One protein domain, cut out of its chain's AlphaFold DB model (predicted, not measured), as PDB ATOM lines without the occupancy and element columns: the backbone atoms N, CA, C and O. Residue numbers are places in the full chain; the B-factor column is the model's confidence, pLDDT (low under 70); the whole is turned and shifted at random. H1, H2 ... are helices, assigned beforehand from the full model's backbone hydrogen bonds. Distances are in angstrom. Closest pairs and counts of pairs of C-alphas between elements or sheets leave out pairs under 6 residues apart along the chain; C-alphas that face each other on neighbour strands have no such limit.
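What this domain is: This is residues 679 to 688 and 698 to 767 of the 958 residues of an uncharacterized protein of Chlamydomonas reinhardtii (UniProt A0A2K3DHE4). A helical hairpin, H3 and H4, makes the middle of an elongated body, with H2 at one end and H5 and H6 at the other. The 80 printed residues include six named helices, H1 to H6, and no named strand: all helix. The whole is compact, radius of gyration of the C-alphas 13.2 A, spanning 43 by 24 by 21 A.

How they stand to each other: H1, residues 684 to 688, and H4, residues 722 to 730, only just touch, with 3 pairs of C-alphas within 8 A; the closest, Glu 684 and Thr 724, are 6.7 A apart. H2, residues 702 to 706, touches no helix. H3, residues 709 to 719, and H4 touch as a hairpin, opposite ways at a shallow tilt of 27 degrees; their closest C-alphas, Phe 716 and Gly 722, are 7.6 A apart. H5, residues 744 to 749, and H6, residues 757 to 767, are close but not clearly touching; their closest C-alphas, Leu 747 and Leu 759, are 7.0 A apart. In these six helices every O i to N i+4 pair is within hydrogen-bond range.

Where its parts are: H3, 14.7 A long from first to last C-alpha, begins at C-alpha 709 (28.186, 11.379, -25.898); H6, 15.5 A, ends at C-alpha 767 (14.528, 9.244, -10.982).

The domain as a whole: Residues 689 to 697 are not printed, a gap of 15.4 A between C-alphas 688 and 698. The link H4 to H5 is long. Residues 700 to 702, 704 to 706 and 750 to 754 have pLDDT under 70.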
ATOM      1  N   ALA A 679      26.547  -2.031 -27.066       85.56
ATOM      2  CA  ALA A 679      25.673  -1.215 -26.226       85.56
ATOM      3  C   ALA A 679      24.352  -0.807 -26.901       85.56
ATOM      4  O   ALA A 679      23.348  -0.586 -26.224       85.56
ATOM      5  N   GLN A 680      24.308  -0.741 -28.231       83.38
ATOM      6  CA  GLN A 680      23.070  -0.420 -28.947       83.38
ATOM      7  C   GLN A 680      22.070  -1.586 -28.931       83.38
ATOM      8  O   GLN A 680      20.888  -1.370 -28.652       83.38
ATOM      9  N   GLY A 681      22.525  -2.819 -29.183       78.31
ATOM     10  CA  GLY A 681      21.633  -3.975 -29.362       78.31
ATOM     11  C   GLY A 681      21.721  -5.079 -28.302       78.31
ATOM     12  O   GLY A 681      20.761  -5.834 -28.141       78.31
ATOM     13  N   GLY A 682      22.846  -5.201 -27.598       78.81
ATOM     14  CA  GLY A 682      23.208  -6.347 -26.759       78.81
ATOM     15  C   GLY A 682      22.525  -6.418 -25.388       78.81
ATOM     16  O   GLY A 682      21.874  -5.475 -24.931       78.81
ATOM     17  N   GLY A 683      22.670  -7.584 -24.748       82.62
ATOM     18  CA  GLY A 683      22.315  -7.818 -23.343       82.62
ATOM     19  C   GLY A 683      23.463  -7.474 -22.386       82.62
ATOM     20  O   GLY A 683      24.585  -7.205 -22.819       82.62
ATOM     21  N   GLU A 684      23.199  -7.514 -21.080       85.00
ATOM     22  CA  GLU A 684      24.203  -7.232 -20.039       85.00
ATOM     23  C   GLU A 684      25.388  -8.201 -20.103       85.00
ATOM     24  O   GLU A 684      26.535  -7.773 -20.029       85.00
ATOM     25  N   GLU A 685      25.138  -9.493 -20.327       86.94
ATOM     26  CA  GLU A 685      26.220 -10.486 -20.433       86.94
ATOM     27  C   GLU A 685      27.130 -10.228 -21.642       86.94
ATOM     28  O   GLU A 685      28.344 -10.429 -21.579       86.94
ATOM     29  N   ALA A 686      26.555  -9.751 -22.751       88.44
ATOM     30  CA  ALA A 686      27.326  -9.394 -23.936       88.44
ATOM     31  C   ALA A 686      28.195  -8.155 -23.693       88.44
ATOM     32  O   ALA A 686      29.328  -8.106 -24.172       88.44
ATOM     33  N   LEU A 687      27.687  -7.185 -22.928       87.38
ATOM     34  CA  LEU A 687      28.429  -5.993 -22.521       87.38
ATOM     35  C   LEU A 687      29.589  -6.327 -21.587       87.38
ATOM     36  O   LEU A 687      30.698  -5.853 -21.813       87.38
ATOM     37  N   GLU A 688      29.357  -7.178 -20.589       89.25
ATOM     38  CA  GLU A 688      30.390  -7.620 -19.646       89.25
ATOM     39  C   GLU A 688      31.525  -8.348 -20.362       89.25
ATOM     40  O   GLU A 688      32.699  -8.037 -20.152       89.25
ATOM     41  N   ALA A 698      43.285  -3.853 -25.385       75.44
ATOM     42  CA  ALA A 698      43.675  -2.441 -25.520       75.44
ATOM     43  C   ALA A 698      44.131  -1.757 -24.210       75.44
ATOM     44  O   ALA A 698      44.581  -0.609 -24.245       75.44
ATOM     45  N   GLY A 699      44.070  -2.444 -23.064       74.81
ATOM     46  CA  GLY A 699      44.564  -1.960 -21.771       74.81
ATOM     47  C   GLY A 699      43.607  -1.036 -20.998       74.81
ATOM     48  O   GLY A 699      42.540  -0.635 -21.469       74.81
ATOM     49  N   ALA A 700      44.007  -0.688 -19.767       57.22
ATOM     50  CA  ALA A 700      43.230   0.147 -18.849       57.22
ATOM     51  C   ALA A 700      43.121   1.594 -19.373       57.22
ATOM     52  O   ALA A 700      44.073   2.368 -19.306       57.22
ATOM     53  N   GLY A 701      41.957   1.949 -19.924       63.00
ATOM     54  CA  GLY A 701      41.673   3.263 -20.521       63.00
ATOM     55  C   GLY A 701      40.839   3.193 -21.803       63.00
ATOM     56  O   GLY A 701      40.147   4.156 -22.135       63.00
ATOM     57  N   ALA A 702      40.825   2.037 -22.477       69.88
ATOM     58  CA  ALA A 702      40.038   1.823 -23.691       69.88
ATOM     59  C   ALA A 702      38.519   1.915 -23.444       69.88
ATOM     60  O   ALA A 702      37.795   2.468 -24.269       69.88
ATOM     61  N   LEU A 703      38.035   1.465 -22.277       72.25
ATOM     62  CA  LEU A 703      36.612   1.543 -21.915       72.25
ATOM     63  C   LEU A 703      36.087   2.983 -21.841       72.25
ATOM     64  O   LEU A 703      34.987   3.259 -22.312       72.25
ATOM     65  N   ALA A 704      36.879   3.908 -21.294       66.44
ATOM     66  CA  ALA A 704      36.484   5.310 -21.154       66.44
ATOM     67  C   ALA A 704      36.414   6.042 -22.507       66.44
ATOM     68  O   ALA A 704      35.704   7.034 -22.636       66.44
ATOM     69  N   GLN A 705      37.138   5.555 -23.522       67.75
ATOM     70  CA  GLN A 705      37.103   6.093 -24.886       67.75
ATOM     71  C   GLN A 705      36.030   5.428 -25.759       67.75
ATOM     72  O   GLN A 705      35.659   5.975 -26.797       67.75
ATOM     73  N   ALA A 706      35.523   4.264 -25.347       69.50
ATOM     74  CA  ALA A 706      34.591   3.473 -26.139       69.50
ATOM     75  C   ALA A 706      33.164   4.052 -26.177       69.50
ATOM     76  O   ALA A 706      32.431   3.798 -27.131       69.50
ATOM     77  N   VAL A 707      32.758   4.838 -25.172       78.00
ATOM     78  CA  VAL A 707      31.402   5.409 -25.083       78.00
ATOM     79  C   VAL A 707      31.462   6.933 -25.167       78.00
ATOM     80  O   VAL A 707      31.711   7.630 -24.188       78.00
ATOM     81  N   SER A 708      31.211   7.471 -26.360       81.56
ATOM     82  CA  SER A 708      31.094   8.915 -26.580       81.56
ATOM     83  C   SER A 708      29.686   9.440 -26.235       81.56
ATOM     84  O   SER A 708      28.713   8.675 -26.244       81.56
ATOM     85  N   PRO A 709      29.512  10.765 -26.035       81.12
ATOM     86  CA  PRO A 709      28.186  11.379 -25.898       81.12
ATOM     87  C   PRO A 709      27.248  11.079 -27.079       81.12
ATOM     88  O   PRO A 709      26.043  10.921 -26.897       81.12
ATOM     89  N   SER A 710      27.791  10.940 -28.297       81.62
ATOM     90  CA  SER A 710      27.009  10.564 -29.481       81.62
ATOM     91  C   SER A 710      26.482   9.128 -29.412       81.62
ATOM     92  O   SER A 710      25.338   8.890 -29.792       81.62
ATOM     93  N   VAL A 711      27.266   8.184 -28.878       80.94
ATOM     94  CA  VAL A 711      26.831   6.795 -28.666       80.94
ATOM     95  C   VAL A 711      25.743   6.730 -27.594       80.94
ATOM     96  O   VAL A 711      24.711   6.105 -27.824       80.94
ATOM     97  N   ALA A 712      25.914   7.429 -26.467       83.12
ATOM     98  CA  ALA A 712      24.895   7.490 -25.415       83.12
ATOM     99  C   ALA A 712      23.570   8.084 -25.932       83.12
ATOM    100  O   ALA A 712      22.494   7.529 -25.690       83.12
ATOM    101  N   ARG A 713      23.646   9.157 -26.736       83.19
ATOM    102  CA  ARG A 713      22.474   9.752 -27.394       83.19
ATOM    103  C   ARG A 713      21.802   8.786 -28.369       83.19
ATOM    104  O   ARG A 713      20.577   8.726 -28.373       83.19
ATOM    105  N   ALA A 714      22.561   8.017 -29.150       81.19
ATOM    106  CA  ALA A 714      22.009   7.008 -30.059       81.19
ATOM    107  C   ALA A 714      21.313   5.861 -29.299       81.19
ATOM    108  O   ALA A 714      20.205   5.454 -29.653       81.19
ATOM    109  N   ILE A 715      21.897   5.381 -28.194       82.50
ATOM    110  CA  ILE A 715      21.271   4.354 -27.341       82.50
ATOM    111  C   ILE A 715      19.934   4.863 -26.777       82.50
ATOM    112  O   ILE A 715      18.944   4.129 -26.776       82.50
ATOM    113  N   PHE A 716      19.875   6.124 -26.342       82.31
ATOM    114  CA  PHE A 716      18.650   6.746 -25.835       82.31
ATOM    115  C   PHE A 716      17.610   7.010 -26.932       82.31
ATOM    116  O   PHE A 716      16.461   6.588 -26.807       82.31
ATOM    117  N   ALA A 717      17.999   7.717 -27.993       76.38
ATOM    118  CA  ALA A 717      17.079   8.214 -29.006       76.38
ATOM    119  C   ALA A 717      16.605   7.107 -29.951       76.38
ATOM    120  O   ALA A 717      15.418   7.064 -30.286       76.38
ATOM    121  N   ASP A 718      17.497   6.206 -30.357       71.38
ATOM    122  CA  ASP A 718      17.222   5.260 -31.440       71.38
ATOM    123  C   ASP A 718      16.865   3.870 -30.906       71.38
ATOM    124  O   ASP A 718      16.000   3.195 -31.462       71.38
ATOM    125  N   CYS A 719      17.480   3.451 -29.795       73.38
ATOM    126  CA  CYS A 719      17.335   2.083 -29.291       73.38
ATOM    127  C   CYS A 719      16.344   1.985 -28.122       73.38
ATOM    128  O   CYS A 719      15.515   1.075 -28.092       73.38
ATOM    129  N   GLY A 720      16.398   2.910 -27.158       75.50
ATOM    130  CA  GLY A 720      15.609   2.848 -25.925       75.50
ATOM    131  C   GLY A 720      16.040   1.711 -24.986       75.50
ATOM    132  O   GLY A 720      15.199   1.139 -24.283       75.50
ATOM    133  N   ASN A 721      17.329   1.348 -25.010       80.00
ATOM    134  CA  ASN A 721      17.908   0.281 -24.188       80.00
ATOM    135  C   ASN A 721      18.236   0.791 -22.773       80.00
ATOM    136  O   ASN A 721      19.380   1.123 -22.461       80.00
ATOM    137  N   GLY A 722      17.215   0.887 -21.919       78.56
ATOM    138  CA  GLY A 722      17.360   1.388 -20.548       78.56
ATOM    139  C   GLY A 722      18.299   0.543 -19.683       78.56
ATOM    140  O   GLY A 722      19.087   1.104 -18.929       78.56
ATOM    141  N   ALA A 723      18.284  -0.784 -19.834       79.69
ATOM    142  CA  ALA A 723      19.173  -1.680 -19.091       79.69
ATOM    143  C   ALA A 723      20.654  -1.424 -19.405       79.69
ATOM    144  O   ALA A 723      21.475  -1.363 -18.497       79.69
ATOM    145  N   THR A 724      20.997  -1.192 -20.677       83.38
ATOM    146  CA  THR A 724      22.369  -0.827 -21.044       83.38
ATOM    147  C   THR A 724      22.764   0.535 -20.491       83.38
ATOM    148  O   THR A 724      23.876   0.678 -19.996       83.38
ATOM    149  N   LEU A 725      21.870   1.528 -20.524       82.31
ATOM    150  CA  LEU A 725      22.147   2.828 -19.906       82.31
ATOM    151  C   LEU A 725      22.362   2.692 -18.391       82.31
ATOM    152  O   LEU A 725      23.294   3.288 -17.863       82.31
ATOM    153  N   ALA A 726      21.569   1.867 -17.704       79.75
ATOM    154  CA  ALA A 726      21.744   1.596 -16.279       79.75
ATOM    155  C   ALA A 726      23.075   0.883 -15.981       79.75
ATOM    156  O   ALA A 726      23.779   1.264 -15.049       79.75
ATOM    157  N   TRP A 727      23.460  -0.100 -16.801       84.88
ATOM    158  CA  TRP A 727      24.750  -0.783 -16.686       84.88
ATOM    159  C   TRP A 727      25.926   0.178 -16.920       84.88
ATOM    160  O   TRP A 727      26.837   0.254 -16.100       84.88
ATOM    161  N   LEU A 728      25.873   0.991 -17.982       83.75
ATOM    162  CA  LEU A 728      26.899   1.997 -18.276       83.75
ATOM    163  C   LEU A 728      27.004   3.055 -17.166       83.75
ATOM    164  O   LEU A 728      28.109   3.496 -16.849       83.75
ATOM    165  N   ALA A 729      25.875   3.443 -16.560       81.00
ATOM    166  CA  ALA A 729      25.845   4.328 -15.398       81.00
ATOM    167  C   ALA A 729      26.529   3.683 -14.185       81.00
ATOM    168  O   ALA A 729      27.382   4.309 -13.558       81.00
ATOM    169  N   ALA A 730      26.200   2.422 -13.885       81.19
ATOM    170  CA  ALA A 730      26.774   1.675 -12.767       81.19
ATOM    171  C   ALA A 730      28.291   1.462 -12.917       81.19
ATOM    172  O   ALA A 730      29.020   1.515 -11.929       81.19
ATOM    173  N   CYS A 731      28.776   1.284 -14.148       79.44
ATOM    174  CA  CYS A 731      30.203   1.190 -14.456       79.44
ATOM    175  C   CYS A 731      30.919   2.554 -14.509       79.44
ATOM    176  O   CYS A 731      32.133   2.584 -14.699       79.44
ATOM    177  N   GLY A 732      30.205   3.678 -14.375       78.69
ATOM    178  CA  GLY A 732      30.785   5.022 -14.480       78.69
ATOM    179  C   GLY A 732      31.290   5.379 -15.884       78.69
ATOM    180  O   GLY A 732      32.156   6.238 -16.023       78.69
ATOM    181  N   LEU A 733      30.773   4.713 -16.923       81.31
ATOM    182  CA  LEU A 733      31.180   4.895 -18.322       81.31
ATOM    183  C   LEU A 733      30.308   5.911 -19.076       81.31
ATOM    184  O   LEU A 733      30.628   6.269 -20.208       81.31
ATOM    185  N   LEU A 734      29.198   6.368 -18.484       79.31
ATOM    186  CA  LEU A 734      28.360   7.395 -19.102       79.31
ATOM    187  C   LEU A 734      28.969   8.795 -18.947       79.31
ATOM    188  O   LEU A 734      29.354   9.179 -17.839       79.31
ATOM    189  N   PRO A 735      28.974   9.607 -20.021       77.38
ATOM    190  CA  PRO A 735      29.287  11.021 -19.905       77.38
ATOM    191  C   PRO A 735      28.200  11.760 -19.099       77.38
ATOM    192  O   PRO A 735      27.073  11.262 -18.972       77.38
ATOM    193  N   PRO A 736      28.502  12.957 -18.557       77.19
ATOM    194  CA  PRO A 736      27.537  13.734 -17.783       77.19
ATOM    195  C   PRO A 736      26.247  13.978 -18.587       77.19
ATOM    196  O   PRO A 736      26.331  14.263 -19.788       77.19
ATOM    197  N   PRO A 737      25.060  13.865 -17.956       76.00
ATOM    198  CA  PRO A 737      23.767  13.830 -18.646       76.00
ATOM    199  C   PRO A 737      23.529  15.050 -19.539       76.00
ATOM    200  O   PRO A 737      23.031  14.890 -20.649       76.00
ATOM    201  N   ASP A 738      24.003  16.227 -19.132       75.62
ATOM    202  CA  ASP A 738      23.881  17.489 -19.880       75.62
ATOM    203  C   ASP A 738      24.511  17.450 -21.286       75.62
ATOM    204  O   ASP A 738      24.225  18.299 -22.127       75.62
ATOM    205  N   THR A 739      25.390  16.480 -21.560       78.75
ATOM    206  CA  THR A 739      26.104  16.368 -22.843       78.75
ATOM    207  C   THR A 739      25.404  15.492 -23.880       78.75
ATOM    208  O   THR A 739      25.729  15.579 -25.065       78.75
ATOM    209  N   TRP A 740      24.461  14.639 -23.472       82.94
ATOM    210  CA  TRP A 740      23.843  13.652 -24.368       82.94
ATOM    211  C   TRP A 740      22.340  13.450 -24.154       82.94
ATOM    212  O   TRP A 740      21.654  13.047 -25.098       82.94
ATOM    213  N   LEU A 741      21.820  13.725 -22.954       82.25
ATOM    214  CA  LEU A 741      20.401  13.629 -22.641       82.25
ATOM    215  C   LEU A 741      19.697  14.913 -23.120       82.25
ATOM    216  O   LEU A 741      20.085  16.004 -22.705       82.25
ATOM    217  N   PRO A 742      18.678  14.823 -23.996       82.12
ATOM    218  CA  PRO A 742      17.991  16.009 -24.493       82.12
ATOM    219  C   PRO A 742      17.247  16.738 -23.372       82.12
ATOM    220  O   PRO A 742      16.730  16.120 -22.431       82.12
ATOM    221  N   SER A 743      17.157  18.060 -23.511       83.38
ATOM    222  CA  SER A 743      16.343  18.891 -22.629       83.38
ATOM    223  C   SER A 743      14.850  18.573 -22.807       83.38
ATOM    224  O   SER A 743      14.413  18.122 -23.870       83.38
ATOM    225  N   LEU A 744      14.039  18.807 -21.769       82.25
ATOM    226  CA  LEU A 744      12.592  18.567 -21.841       82.25
ATOM    227  C   LEU A 744      11.927  19.309 -23.028       82.25
ATOM    228  O   LEU A 744      11.127  18.683 -23.723       82.25
ATOM    229  N   PRO A 745      12.267  20.581 -23.336       82.25
ATOM    230  CA  PRO A 745      11.739  21.265 -24.516       82.25
ATOM    231  C   PRO A 745      12.107  20.582 -25.841       82.25
ATOM    232  O   PRO A 745      11.225  20.388 -26.676       82.25
ATOM    233  N   GLU A 746      13.364  20.155 -26.016       81.12
ATOM    234  CA  GLU A 746      13.813  19.435 -27.221       81.12
ATOM    235  C   GLU A 746      13.081  18.103 -27.401       81.12
ATOM    236  O   GLU A 746      12.741  17.707 -28.516       81.12
ATOM    237  N   LEU A 747      12.818  17.402 -26.297       80.75
ATOM    238  CA  LEU A 747      12.098  16.137 -26.325       80.75
ATOM    239  C   LEU A 747      10.610  16.338 -26.668       80.75
ATOM    240  O   LEU A 747      10.016  15.508 -27.358       80.75
ATOM    241  N   CYS A 748      10.029  17.463 -26.245       78.94
ATOM    242  CA  CYS A 748       8.649  17.842 -26.539       78.94
ATOM    243  C   CYS A 748       8.434  18.337 -27.984       78.94
ATOM    244  O   CYS A 748       7.357  18.110 -28.535       78.94
ATOM    245  N   GLU A 749       9.428  18.965 -28.624       75.06
ATOM    246  CA  GLU A 749       9.305  19.578 -29.964       75.06
ATOM    247  C   GLU A 749       9.007  18.560 -31.091       75.06
ATOM    248  O   GLU A 749       8.443  18.908 -32.127       75.06
ATOM    249  N   GLY A 750       9.308  17.276 -30.862       62.66
ATOM    250  CA  GLY A 750       9.037  16.164 -31.783       62.66
ATOM    251  C   GLY A 750       8.215  15.024 -31.177       62.66
ATOM    252  O   GLY A 750       8.265  13.898 -31.690       62.66
ATOM    253  N   LEU A 751       7.501  15.270 -30.070       69.75
ATOM    254  CA  LEU A 751       6.754  14.225 -29.375       69.75
ATOM    255  C   LEU A 751       5.539  13.791 -30.203       69.75
ATOM    256  O   LEU A 751       4.629  14.564 -30.498       69.75
ATOM    257  N   ARG A 752       5.514  12.514 -30.560       67.06
ATOM    258  CA  ARG A 752       4.416  11.845 -31.250       67.06
ATOM    259  C   ARG A 752       4.017  10.611 -30.446       67.06
ATOM    260  O   ARG A 752       4.761  10.156 -29.578       67.06
ATOM    261  N   ALA A 753       2.858  10.031 -30.743       60.22
ATOM    262  CA  ALA A 753       2.410   8.812 -30.066       60.22
ATOM    263  C   ALA A 753       3.421   7.650 -30.209       60.22
ATOM    264  O   ALA A 753       3.579   6.851 -29.290       60.22
ATOM    265  N   ASP A 754       4.155   7.578 -31.324       59.38
ATOM    266  CA  ASP A 754       5.214   6.592 -31.591       59.38
ATOM    267  C   ASP A 754       6.546   6.893 -30.880       59.38
ATOM    268  O   ASP A 754       7.389   6.006 -30.772       59.38
ATOM    269  N   THR A 755       6.742   8.112 -30.366       70.81
ATOM    270  CA  THR A 755       7.977   8.538 -29.681       70.81
ATOM    271  C   THR A 755       7.779   8.866 -28.200       70.81
ATOM    272  O   THR A 755       8.751   9.181 -27.514       70.81
ATOM    273  N   PHE A 756       6.554   8.734 -27.673       72.31
ATOM    274  CA  PHE A 756       6.213   9.006 -26.269       72.31
ATOM    275  C   PHE A 756       7.076   8.221 -25.271       72.31
ATOM    276  O   PHE A 756       7.439   8.730 -24.211       72.31
ATOM    277  N   TRP A 757       7.491   7.009 -25.640       74.88
ATOM    278  CA  TRP A 757       8.387   6.181 -24.834       74.88
ATOM    279  C   TRP A 757       9.721   6.869 -24.493       74.88
ATOM    280  O   TRP A 757      10.325   6.544 -23.471       74.88
ATOM    281  N   ARG A 758      10.180   7.843 -25.299       78.75
ATOM    282  CA  ARG A 758      11.392   8.632 -25.015       78.75
ATOM    283  C   ARG A 758      11.220   9.492 -23.765       78.75
ATOM    284  O   ARG A 758      12.152   9.593 -22.976       78.75
ATOM    285  N   LEU A 759      10.029  10.059 -23.557       79.50
ATOM    286  CA  LEU A 759       9.704  10.834 -22.356       79.50
ATOM    287  C   LEU A 759       9.661   9.932 -21.118       79.50
ATOM    288  O   LEU A 759      10.201  10.286 -20.075       79.50
ATOM    289  N   GLN A 760       9.068   8.741 -21.249       76.19
ATOM    290  CA  GLN A 760       9.023   7.758 -20.163       76.19
ATOM    291  C   GLN A 760      10.428   7.300 -19.757       76.19
ATOM    292  O   GLN A 760      10.742   7.227 -18.571       76.19
ATOM    293  N   LEU A 761      11.287   7.014 -20.740       78.56
ATOM    294  CA  LEU A 761      12.676   6.644 -20.490       78.56
ATOM    295  C   LEU A 761      13.453   7.798 -19.843       78.56
ATOM    296  O   LEU A 761      14.173   7.565 -18.877       78.56
ATOM    297  N   TRP A 762      13.274   9.029 -20.329       84.50
ATOM    298  CA  TRP A 762      13.886  10.227 -19.748       84.50
ATOM    299  C   TRP A 762      13.519  10.391 -18.267       84.50
ATOM    300  O   TRP A 762      14.407  10.528 -17.430       84.50
ATOM    301  N   ALA A 763      12.230  10.286 -17.927       80.00
ATOM    302  CA  ALA A 763      11.756  10.417 -16.549       80.00
ATOM    303  C   ALA A 763      12.333   9.328 -15.630       80.00
ATOM    304  O   ALA A 763      12.760   9.616 -14.514       80.00
ATOM    305  N   ARG A 764      12.409   8.079 -16.113       76.62
ATOM    306  CA  ARG A 764      13.018   6.968 -15.361       76.62
ATOM    307  C   ARG A 764      14.505   7.195 -15.094       76.62
ATOM    308  O   ARG A 764      14.963   6.929 -13.987       76.62
ATOM    309  N   LEU A 765      15.249   7.694 -16.081       77.50
ATOM    310  CA  LEU A 765      16.676   7.989 -15.921       77.50
ATOM    311  C   LEU A 765      16.912   9.116 -14.906       77.50
ATOM    312  O   LEU A 765      17.831   9.010 -14.100       77.50
ATOM    313  N   GLN A 766      16.059  10.145 -14.891       79.25
ATOM    314  CA  GLN A 766      16.117  11.215 -13.887       79.25
ATOM    315  C   GLN A 766      15.855  10.686 -12.468       79.25
ATOM    316  O   GLN A 766      16.645  10.935 -11.562       79.25
ATOM    317  N   GLN A 767      14.820   9.859 -12.284       74.56
ATOM    318  CA  GLN A 767      14.528   9.244 -10.982       74.56
ATOM    319  C   GLN A 767      15.671   8.361 -10.467       74.56
ATOM    320  O   GLN A 767      15.959   8.348  -9.273       74.56
TER     321      GLN A 767